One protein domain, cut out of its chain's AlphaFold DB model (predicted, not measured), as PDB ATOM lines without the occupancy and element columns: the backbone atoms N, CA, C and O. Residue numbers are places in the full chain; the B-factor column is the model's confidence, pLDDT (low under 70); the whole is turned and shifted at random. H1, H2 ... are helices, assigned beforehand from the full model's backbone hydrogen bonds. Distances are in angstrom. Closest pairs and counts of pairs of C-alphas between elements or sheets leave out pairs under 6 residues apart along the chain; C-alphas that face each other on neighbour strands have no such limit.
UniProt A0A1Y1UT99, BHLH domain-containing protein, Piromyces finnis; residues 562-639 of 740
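Overview. This is residues 562 to 639 of the 740 residues of the protein "BHLH domain-containing protein" of Piromyces finnis (UniProt A0A1Y1UT99). Two long helices, H1 and H3, meet where H1 ends and H3 begins and reach away from each other as a wide, open V, with a loop that holds the short H2 on one side of the meeting place. Residues 562 to 577 of H1 and 622 to 639 of H3 stick out as free arms, and so does the tip of the loop, residues 597 to 602. The printed part has 78 residues with three named helices, in the order H1, H2, H3, and no named strand; its class is all helix. It is extended, with a radius of gyration of the C-alphas of 18.8 A, and flat, spanning 63 by 39 by 19 A.

Arrangement. H1, residues 562 to 587, touches H3, residues 610 to 639, with its residues 581 to 585 alone; H3 touches H1 with residues 610 to 617 alone. Their closest C-alphas, those of Ala 585 and Ile 613, are 6.2 A apart. They run the same way at a steep tilt of 42 degrees. H2, residues 592 to 595, is close to H1 but not clearly touching; their closest C-alphas, those of Asp 586 and Lys 592, are 4.9 A apart. H2 and H3 are apart. In H1 and H3 every O i to N i+4 pair is within hydrogen-bond range; H2 is too short for such a pair, and its one O i to N i+3 pair is within range.

Along the chain. H1 begins at C-alpha 562 (18.322, -6.968, 27.978) and measures 37.5 A from first to last C-alpha. H2, four residues, measures 5.7 A. H3 runs 43.1 A from C-alpha 610 (30.726, -24.478, 49.616) to C-alpha 639 (69.493, -14.501, 65.628).

Size, cuts and confidence. The two C-alphas farthest apart, those of Lys 562 and Leu 638, are 64.2 A apart. The printed part has no cut. The link from H1 to H2 is tight; that from H2 to H3, residues 596 to 609, is long. The mean pLDDT of the printed part is 90.7, with residues 593 to 599 and 602 to 605 under 70.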
ATOM      1  N   LYS A 562      17.962  -7.208  26.568       96.50
ATOM      2  CA  LYS A 562      18.322  -6.968  27.978       96.50
ATOM      3  C   LYS A 562      18.215  -8.262  28.778       96.50
ATOM      4  O   LYS A 562      19.140  -8.604  29.513       96.50
ATOM      5  N   ARG A 563      17.128  -9.013  28.590       97.19
ATOM      6  CA  ARG A 563      16.893 -10.315  29.225       97.19
ATOM      7  C   ARG A 563      17.949 -11.349  28.827       97.19
ATOM      8  O   ARG A 563      18.508 -12.011  29.701       97.19
ATOM      9  N   ALA A 564      18.270 -11.450  27.537       97.12
ATOM     10  CA  ALA A 564      19.312 -12.336  27.025       97.12
ATOM     11  C   ALA A 564      20.701 -11.965  27.574       97.12
ATOM     12  O   ALA A 564      21.423 -12.840  28.058       97.12
ATOM     13  N   ASN A 565      21.050 -10.673  27.583       97.38
ATOM     14  CA  ASN A 565      22.305 -10.182  28.156       97.38
ATOM     15  C   ASN A 565      22.394 -10.430  29.669       97.38
ATOM     16  O   ASN A 565      23.448 -10.851  30.138       97.38
ATOM     17  N   HIS A 566      21.306 -10.242  30.422       98.19
ATOM     18  CA  HIS A 566      21.251 -10.543  31.858       98.19
ATOM     19  C   HIS A 566      21.466 -12.041  32.143       98.19
ATOM     20  O   HIS A 566      22.265 -12.409  33.003       98.19
ATOM     21  N   ILE A 567      20.824 -12.929  31.374       97.75
ATOM     22  CA  ILE A 567      21.036 -14.381  31.492       97.75
ATOM     23  C   ILE A 567      22.486 -14.755  31.133       97.75
ATOM     24  O   ILE A 567      23.091 -15.600  31.798       97.75
ATOM     25  N   ALA A 568      23.072 -14.121  30.113       97.62
ATOM     26  CA  ALA A 568      24.450 -14.369  29.693       97.62
ATOM     27  C   ALA A 568      25.487 -13.870  30.718       97.62
ATOM     28  O   ALA A 568      26.433 -14.601  31.036       97.62
ATOM     29  N   SER A 569      25.311 -12.662  31.264       98.06
ATOM     30  CA  SER A 569      26.208 -12.085  32.272       98.06
ATOM     31  C   SER A 569      26.141 -12.855  33.591       98.06
ATOM     32  O   SER A 569      27.187 -13.201  34.142       98.06
ATOM     33  N   GLU A 570      24.946 -13.241  34.043       98.38
ATOM     34  CA  GLU A 570      24.771 -14.029  35.266       98.38
ATOM     35  C   GLU A 570      25.282 -15.475  35.101       98.38
ATOM     36  O   GLU A 570      25.910 -16.020  36.012       98.38
ATOM     37  N   LYS A 571      25.132 -16.093  33.916       98.25
ATOM     38  CA  LYS A 571      25.786 -17.380  33.599       98.25
ATOM     39  C   LYS A 571      27.314 -17.261  33.678       98.25
ATOM     40  O   LYS A 571      27.959 -18.143  34.248       98.25
ATOM     41  N   LYS A 572      27.895 -16.167  33.164       97.81
ATOM     42  CA  LYS A 572      29.339 -15.888  33.259       97.81
ATOM     43  C   LYS A 572      29.779 -15.684  34.717       97.81
ATOM     44  O   LYS A 572      30.724 -16.340  35.148       97.81
ATOM     45  N   ARG A 573      29.063 -14.860  35.493       98.31
ATOM     46  CA  ARG A 573      29.302 -14.622  36.933       98.31
ATOM     47  C   ARG A 573      29.262 -15.922  37.736       98.31
ATOM     48  O   ARG A 573      30.199 -16.208  38.478       98.31
ATOM     49  N   ARG A 574      28.246 -16.769  37.533       97.88
ATOM     50  CA  ARG A 574      28.139 -18.075  38.214       97.88
ATOM     51  C   ARG A 574      29.256 -19.047  37.837       97.88
ATOM     52  O   ARG A 574      29.656 -19.840  38.686       97.88
ATOM     53  N   ASN A 575      29.779 -18.991  36.612       96.75
ATOM     54  CA  ASN A 575      30.935 -19.795  36.211       96.75
ATOM     55  C   ASN A 575      32.249 -19.290  36.829       96.75
ATOM     56  O   ASN A 575      33.018 -20.113  37.314       96.75
ATOM     57  N   LEU A 576      32.469 -17.973  36.905       96.88
ATOM     58  CA  LEU A 576      33.625 -17.405  37.616       96.88
ATOM     59  C   LEU A 576      33.592 -17.742  39.116       96.88
ATOM     60  O   LEU A 576      34.600 -18.164  39.668       96.88
ATOM     61  N   ILE A 577      32.420 -17.665  39.757       96.75
ATOM     62  CA  ILE A 577      32.258 -18.077  41.162       96.75
ATOM     63  C   ILE A 577      32.569 -19.573  41.341       96.75
ATOM     64  O   ILE A 577      33.204 -19.944  42.321       96.75
ATOM     65  N   ARG A 578      32.148 -20.449  40.416       95.12
ATOM     66  CA  ARG A 578      32.515 -21.881  40.461       95.12
ATOM     67  C   ARG A 578      34.028 -22.082  40.367       95.12
ATOM     68  O   ARG A 578      34.552 -22.885  41.127       95.12
ATOM     69  N   LEU A 579      34.700 -21.348  39.479       93.69
ATOM     70  CA  LEU A 579      36.149 -21.432  39.299       93.69
ATOM     71  C   LEU A 579      36.910 -20.960  40.550       93.69
ATOM     72  O   LEU A 579      37.766 -21.687  41.029       93.69
ATOM     73  N   GLY A 580      36.524 -19.837  41.164       95.56
ATOM     74  CA  GLY A 580      37.157 -19.381  42.411       95.56
ATOM     75  C   GLY A 580      36.966 -20.347  43.593       95.56
ATOM     76  O   GLY A 580      37.866 -20.514  44.410       95.56
ATOM     77  N   PHE A 581      35.825 -21.047  43.671       95.69
ATOM     78  CA  PHE A 581      35.634 -22.133  44.648       95.69
ATOM     79  C   PHE A 581      36.495 -23.373  44.345       95.69
ATOM     80  O   PHE A 581      36.872 -24.076  45.281       95.69
ATOM     81  N   GLN A 582      36.803 -23.632  43.070       92.81
ATOM     82  CA  GLN A 582      37.691 -24.712  42.642       92.81
ATOM     83  C   GLN A 582      39.147 -24.401  43.015       92.81
ATOM     84  O   GLN A 582      39.770 -25.159  43.753       92.81
ATOM     85  N   GLU A 583      39.640 -23.233  42.600       94.31
ATOM     86  CA  GLU A 583      40.989 -22.738  42.906       94.31
ATOM     87  C   GLU A 583      41.247 -22.708  44.423       94.31
ATOM     88  O   GLU A 583      42.298 -23.146  44.886       94.31
ATOM     89  N   LEU A 584      40.256 -22.280  45.218       96.00
ATOM     90  CA  LEU A 584      40.333 -22.310  46.679       96.00
ATOM     91  C   LEU A 584      40.439 -23.742  47.239       96.00
ATOM     92  O   LEU A 584      41.233 -23.979  48.146       96.00
ATOM     93  N   ALA A 585      39.686 -24.706  46.702       94.12
ATOM     94  CA  ALA A 585      39.765 -26.104  47.134       94.12
ATOM     95  C   ALA A 585      41.108 -26.766  46.767       94.12
ATOM     96  O   ALA A 585      41.629 -27.561  47.551       94.12
ATOM     97  N   ASP A 586      41.700 -26.400  45.626       92.81
ATOM     98  CA  ASP A 586      42.989 -26.929  45.153       92.81
ATOM     99  C   ASP A 586      44.208 -26.385  45.924       92.81
ATOM    100  O   ASP A 586      45.293 -26.982  45.860       92.81
ATOM    101  N   LEU A 587      44.040 -25.274  46.649       95.31
ATOM    102  CA  LEU A 587      45.045 -24.667  47.533       95.31
ATOM    103  C   LEU A 587      45.026 -25.229  48.964       95.31
ATOM    104  O   LEU A 587      46.040 -25.146  49.657       95.31
ATOM    105  N   ILE A 588      43.899 -25.783  49.421       95.62
ATOM    106  CA  ILE A 588      43.705 -26.204  50.817       95.62
ATOM    107  C   ILE A 588      44.066 -27.694  50.992       95.62
ATOM    108  O   ILE A 588      43.417 -28.567  50.394       95.62
ATOM    109  N   PRO A 589      45.052 -28.033  51.848       94.62
ATOM    110  CA  PRO A 589      45.360 -29.416  52.196       94.62
ATOM    111  C   PRO A 589      44.133 -30.156  52.740       94.62
ATOM    112  O   PRO A 589      43.347 -29.620  53.516       94.62
ATOM    113  N   GLY A 590      43.950 -31.405  52.312       89.31
ATOM    114  CA  GLY A 590      42.801 -32.232  52.698       89.31
ATOM    115  C   GLY A 590      41.504 -31.975  51.916       89.31
ATOM    116  O   GLY A 590      40.678 -32.879  51.866       89.31
ATOM    117  N   LEU A 591      41.332 -30.828  51.239       91.31
ATOM    118  CA  LEU A 591      40.248 -30.659  50.251       91.31
ATOM    119  C   LEU A 591      40.653 -31.181  48.871       91.31
ATOM    120  O   LEU A 591      39.871 -31.873  48.222       91.31
ATOM    121  N   LYS A 592      41.892 -30.904  48.451       83.94
ATOM    122  CA  LYS A 592      42.449 -31.360  47.170       83.94
ATOM    123  C   LYS A 592      42.361 -32.882  46.979       83.94
ATOM    124  O   LYS A 592      41.969 -33.360  45.919       83.94
ATOM    125  N   PHE A 593      42.670 -33.643  48.029       67.25
ATOM    126  CA  PHE A 593      42.745 -35.107  47.979       67.25
ATOM    127  C   PHE A 593      41.388 -35.810  47.822       67.25
ATOM    128  O   PHE A 593      41.345 -36.906  47.279       67.25
ATOM    129  N   THR A 594      40.259 -35.180  48.172       61.44
ATOM    130  CA  THR A 594      38.931 -35.753  47.858       61.44
ATOM    131  C   THR A 594      38.527 -35.549  46.391       61.44
ATOM    132  O   THR A 594      37.385 -35.828  46.031       61.44
ATOM    133  N   SER A 595      39.432 -35.018  45.560       60.72
ATOM    134  CA  SER A 595      39.289 -34.911  44.103       60.72
ATOM    135  C   SER A 595      40.342 -35.701  43.323       60.72
ATOM    136  O   SER A 595      40.387 -35.614  42.095       60.72
ATOM    137  N   GLU A 596      41.169 -36.500  44.011       59.41
ATOM    138  CA  GLU A 596      41.914 -37.561  43.334       59.41
ATOM    139  C   GLU A 596      40.942 -38.527  42.640       59.41
ATOM    140  O   GLU A 596      39.765 -38.620  42.997       59.41
ATOM    141  N   MET A 597      41.436 -39.179  41.585       59.16
ATOM    142  CA  MET A 597      40.620 -39.928  40.629       59.16
ATOM    143  C   MET A 597      39.624 -40.868  41.314       59.16
ATOM    144  O   MET A 597      39.984 -41.620  42.223       59.16
ATOM    145  N   GLY A 598      38.389 -40.898  40.800       65.50
ATOM    146  CA  GLY A 598      37.509 -42.034  41.047       65.50
ATOM    147  C   GLY A 598      38.219 -43.333  40.653       65.50
ATOM    148  O   GLY A 598      39.091 -43.340  39.783       65.50
ATOM    149  N   LEU A 599      37.859 -44.451  41.286       66.25
ATOM    150  CA  LEU A 599      38.485 -45.758  41.022       66.25
ATOM    151  C   LEU A 599      38.264 -46.248  39.567       66.25
ATOM    152  O   LEU A 599      38.892 -47.202  39.122       66.25
ATOM    153  N   ASP A 600      37.378 -45.575  38.834       77.69
ATOM    154  CA  ASP A 600      37.065 -45.703  37.408       77.69
ATOM    155  C   ASP A 600      37.898 -44.773  36.495       77.69
ATOM    156  O   ASP A 600      37.702 -44.761  35.279       77.69
ATOM    157  N   GLY A 601      38.809 -43.972  37.057       74.94
ATOM    158  CA  GLY A 601      39.581 -42.948  36.348       74.94
ATOM    159  C   GLY A 601      38.778 -41.695  35.977       74.94
ATOM    160  O   GLY A 601      39.325 -40.787  35.347       74.94
ATOM    161  N   MET A 602      37.497 -41.606  36.355       69.56
ATOM    162  CA  MET A 602      36.660 -40.450  36.050       69.56
ATOM    163  C   MET A 602      36.825 -39.366  37.125       69.56
ATOM    164  O   MET A 602      36.786 -39.627  38.328       69.56
ATOM    165  N   MET A 603      36.978 -38.109  36.692       63.69
ATOM    166  CA  MET A 603      36.926 -36.953  37.593       63.69
ATOM    167  C   MET A 603      35.495 -36.765  38.110       63.69
ATOM    168  O   MET A 603      34.682 -36.073  37.490       63.69
ATOM    169  N   MET A 604      35.182 -37.377  39.250       65.38
ATOM    170  CA  MET A 604      33.928 -37.133  39.956       65.38
ATOM    171  C   MET A 604      33.897 -35.678  40.454       65.38
ATOM    172  O   MET A 604      34.788 -35.270  41.199       65.38
ATOM    173  N   PRO A 605      32.910 -34.858  40.043       63.12
ATOM    174  CA  PRO A 605      32.956 -33.418  40.271       63.12
ATOM    175  C   PRO A 605      32.674 -33.057  41.736       63.12
ATOM    176  O   PRO A 605      31.518 -32.931  42.138       63.12
ATOM    177  N   TYR A 606      33.757 -32.860  42.495       70.44
ATOM    178  CA  TYR A 606      33.880 -32.055  43.721       70.44
ATOM    179  C   TYR A 606      32.607 -31.976  44.581       70.44
ATOM    180  O   TYR A 606      31.866 -30.991  44.566       70.44
ATOM    181  N   ASN A 607      32.377 -33.014  45.385       80.94
ATOM    182  CA  ASN A 607      31.262 -33.100  46.334       80.94
ATOM    183  C   ASN A 607      31.475 -32.294  47.638       80.94
ATOM    184  O   ASN A 607      30.576 -32.251  48.482       80.94
ATOM    185  N   ASN A 608      32.619 -31.619  47.798       90.12
ATOM    186  CA  ASN A 608      32.873 -30.689  48.900       90.12
ATOM    187  C   ASN A 608      31.880 -29.517  48.860       90.12
ATOM    188  O   ASN A 608      31.835 -28.744  47.902       90.12
ATOM    189  N   SER A 609      31.081 -29.358  49.919       94.38
ATOM    190  CA  SER A 609      30.102 -28.270  49.978       94.38
ATOM    191  C   SER A 609      30.792 -26.902  50.080       94.38
ATOM    192  O   SER A 609      31.865 -26.779  50.670       94.38
ATOM    193  N   LYS A 610      30.163 -25.841  49.558       94.62
ATOM    194  CA  LYS A 610      30.726 -24.478  49.616       94.62
ATOM    195  C   LYS A 610      31.063 -24.027  51.039       94.62
ATOM    196  O   LYS A 610      32.095 -23.397  51.242       94.62
ATOM    197  N   SER A 611      30.218 -24.357  52.014       96.50
ATOM    198  CA  SER A 611      30.488 -24.077  53.426       96.50
ATOM    199  C   SER A 611      31.669 -24.900  53.943       96.50
ATOM    200  O   SER A 611      32.523 -24.334  54.612       96.50
ATOM    201  N   THR A 612      31.789 -26.183  53.578       95.50
ATOM    202  CA  THR A 612      32.977 -27.003  53.898       95.50
ATOM    203  C   THR A 612      34.263 -26.359  53.377       95.50
ATOM    204  O   THR A 612      35.232 -26.270  54.127       95.50
ATOM    205  N   ILE A 613      34.264 -25.864  52.131       95.94
ATOM    206  CA  ILE A 613      35.429 -25.193  51.532       95.94
ATOM    207  C   ILE A 613      35.793 -23.928  52.325       95.94
ATOM    208  O   ILE A 613      36.947 -23.759  52.704       95.94
ATOM    209  N   LEU A 614      34.813 -23.075  52.646       97.75
ATOM    210  CA  LEU A 614      35.044 -21.842  53.413       97.75
ATOM    211  C   LEU A 614      35.505 -22.108  54.855       97.75
ATOM    212  O   LEU A 614      36.436 -21.456  55.322       97.75
ATOM    213  N   PHE A 615      34.914 -23.080  55.558       97.56
ATOM    214  CA  PHE A 615      35.353 -23.444  56.909       97.56
ATOM    215  C   PHE A 615      36.787 -23.986  56.905       97.56
ATOM    216  O   PHE A 615      37.605 -23.548  57.713       97.56
ATOM    217  N   LYS A 616      37.130 -24.869  55.956       96.62
ATOM    218  CA  LYS A 616      38.493 -25.404  55.831       96.62
ATOM    219  C   LYS A 616      39.513 -24.360  55.370       96.62
ATOM    220  O   LYS A 616      40.657 -24.431  55.805       96.62
ATOM    221  N   ALA A 617      39.106 -23.352  54.596       97.75
ATOM    222  CA  ALA A 617      39.953 -22.198  54.290       97.75
ATOM    223  C   ALA A 617      40.342 -21.431  55.567       97.75
ATOM    224  O   ALA A 617      41.519 -21.162  55.792       97.75
ATOM    225  N   VAL A 618      39.364 -21.134  56.433       98.31
ATOM    226  CA  VAL A 618      39.592 -20.417  57.702       98.31
ATOM    227  C   VAL A 618      40.409 -21.249  58.697       98.31
ATOM    228  O   VAL A 618      41.263 -20.697  59.387       98.31
ATOM    229  N   GLU A 619      40.193 -22.566  58.769       97.81
ATOM    230  CA  GLU A 619      41.057 -23.460  59.557       97.81
ATOM    231  C   GLU A 619      42.509 -23.444  59.052       97.81
ATOM    232  O   GLU A 619      43.435 -23.332  59.855       97.81
ATOM    233  N   TYR A 620      42.717 -23.526  57.733       98.12
ATOM    234  CA  TYR A 620      44.052 -23.585  57.138       98.12
ATOM    235  C   TYR A 620      44.819 -22.260  57.267       98.12
ATOM    236  O   TYR A 620      45.997 -22.278  57.616       98.12
ATOM    237  N   ILE A 621      44.152 -21.112  57.087       98.44
ATOM    238  CA  ILE A 621      44.753 -19.788  57.327       98.44
ATOM    239  C   ILE A 621      45.285 -19.694  58.765       98.44
ATOM    240  O   ILE A 621      46.448 -19.354  58.957       98.44
ATOM    241  N   LYS A 622      44.494 -20.106  59.765       98.44
ATOM    242  CA  LYS A 622      44.923 -20.099  61.175       98.44
ATOM    243  C   LYS A 622      46.116 -21.018  61.446       98.44
ATOM    244  O   LYS A 622      47.001 -20.658  62.214       98.44
ATOM    245  N   GLN A 623      46.177 -22.184  60.800       98.38
ATOM    246  CA  GLN A 623      47.336 -23.081  60.904       98.38
ATOM    247  C   GLN A 623      48.607 -22.450  60.315       98.38
ATOM    248  O   GLN A 623      49.687 -22.602  60.890       98.38
ATOM    249  N   LEU A 624      48.491 -21.715  59.203       98.44
ATOM    250  CA  LEU A 624      49.606 -20.959  58.623       98.44
ATOM    251  C   LEU A 624      50.032 -19.789  59.524       98.44
ATOM    252  O   LEU A 624      51.229 -19.573  59.697       98.44
ATOM    253  N   GLU A 625      49.087 -19.073  60.139       98.44
ATOM    254  CA  GLU A 625      49.371 -18.004  61.110       98.44
ATOM    255  C   GLU A 625      50.161 -18.532  62.317       98.44
ATOM    256  O   GLU A 625      51.221 -17.987  62.630       98.44
ATOM    257  N   THR A 626      49.708 -19.621  62.952       98.50
ATOM    258  CA  THR A 626      50.430 -20.257  64.071       98.50
ATOM    259  C   THR A 626      51.824 -20.718  63.648       98.50
ATOM    260  O   THR A 626      52.804 -20.370  64.304       98.50
ATOM    261  N   LYS A 627      51.950 -21.413  62.510       98.50
ATOM    262  CA  LYS A 627      53.254 -21.893  62.032       98.50
ATOM    263  C   LYS A 627      54.224 -20.754  61.692       98.50
ATOM    264  O   LYS A 627      55.421 -20.869  61.943       98.50
ATOM    265  N   ASN A 628      53.731 -19.641  61.151       98.50
ATOM    266  CA  ASN A 628      54.558 -18.461  60.899       98.50
ATOM    267  C   ASN A 628      55.013 -17.797  62.212       98.50
ATOM    268  O   ASN A 628      56.139 -17.310  62.283       98.50
ATOM    269  N   GLN A 629      54.187 -17.809  63.264       98.56
ATOM    270  CA  GLN A 629      54.589 -17.337  64.597       98.56
ATOM    271  C   GLN A 629      55.672 -18.234  65.217       98.56
ATOM    272  O   GLN A 629      56.650 -17.706  65.744       98.56
ATOM    273  N   GLU A 630      55.543 -19.559  65.109       98.44
ATOM    274  CA  GLU A 630      56.555 -20.531  65.561       98.44
ATOM    275  C   GLU A 630      57.899 -20.327  64.839       98.44
ATOM    276  O   GLU A 630      58.937 -20.184  65.486       98.44
ATOM    277  N   LEU A 631      57.883 -20.228  63.505       98.44
ATOM    278  CA  LEU A 631      59.090 -20.000  62.699       98.44
ATOM    279  C   LEU A 631      59.746 -18.642  62.992       98.44
ATOM    280  O   LEU A 631      60.972 -18.545  63.005       98.44
ATOM    281  N   ASN A 632      58.962 -17.597  63.269       98.00
ATOM    282  CA  ASN A 632      59.506 -16.296  63.665       98.00
ATOM    283  C   ASN A 632      60.173 -16.345  65.051       98.00
ATOM    284  O   ASN A 632      61.248 -15.768  65.217       98.00
ATOM    285  N   GLN A 633      59.601 -17.078  66.014       98.19
ATOM    286  CA  GLN A 633      60.224 -17.308  67.328       98.19
ATOM    287  C   GLN A 633      61.521 -18.126  67.209       98.19
ATOM    288  O   GLN A 633      62.510 -17.820  67.880       98.19
ATOM    289  N   GLU A 634      61.562 -19.130  66.326       97.81
ATOM    290  CA  GLU A 634      62.792 -19.877  66.037       97.81
ATOM    291  C   GLU A 634      63.862 -18.974  65.398       97.81
ATOM    292  O   GLU A 634      65.015 -18.981  65.836       97.81
ATOM    293  N   LEU A 635      63.489 -18.136  64.424       97.12
ATOM    294  CA  LEU A 635      64.396 -17.168  63.798       97.12
ATOM    295  C   LEU A 635      64.938 -16.134  64.794       97.12
ATOM    296  O   LEU A 635      66.125 -15.810  64.734       97.12
ATOM    297  N   GLU A 636      64.120 -15.634  65.721       97.00
ATOM    298  CA  GLU A 636      64.564 -14.745  66.802       97.00
ATOM    299  C   GLU A 636      65.541 -15.470  67.746       97.00
ATOM    300  O   GLU A 636      66.655 -14.993  67.989       97.00
ATOM    301  N   GLY A 637      65.189 -16.687  68.175       96.38
ATOM    302  CA  GLY A 637      66.029 -17.546  69.014       96.38
ATOM    303  C   GLY A 637      67.332 -18.016  68.352       96.38
ATOM    304  O   GLY A 637      68.276 -18.384  69.057       96.38
ATOM    305  N   LEU A 638      67.421 -18.004  67.018       96.06
ATOM    306  CA  LEU A 638      68.654 -18.238  66.258       96.06
ATOM    307  C   LEU A 638      69.472 -16.949  66.088       96.06
ATOM    308  O   LEU A 638      70.678 -16.969  66.339       96.06
ATOM    309  N   ARG A 639      68.835 -15.820  65.750       94.44
ATOM    310  CA  ARG A 639      69.493 -14.501  65.628       94.44
ATOM    311  C   ARG A 639      70.151 -14.054  66.937       94.44
ATOM    312  O   ARG A 639      71.253 -13.506  66.909       94.44
TER     313      ARG A 639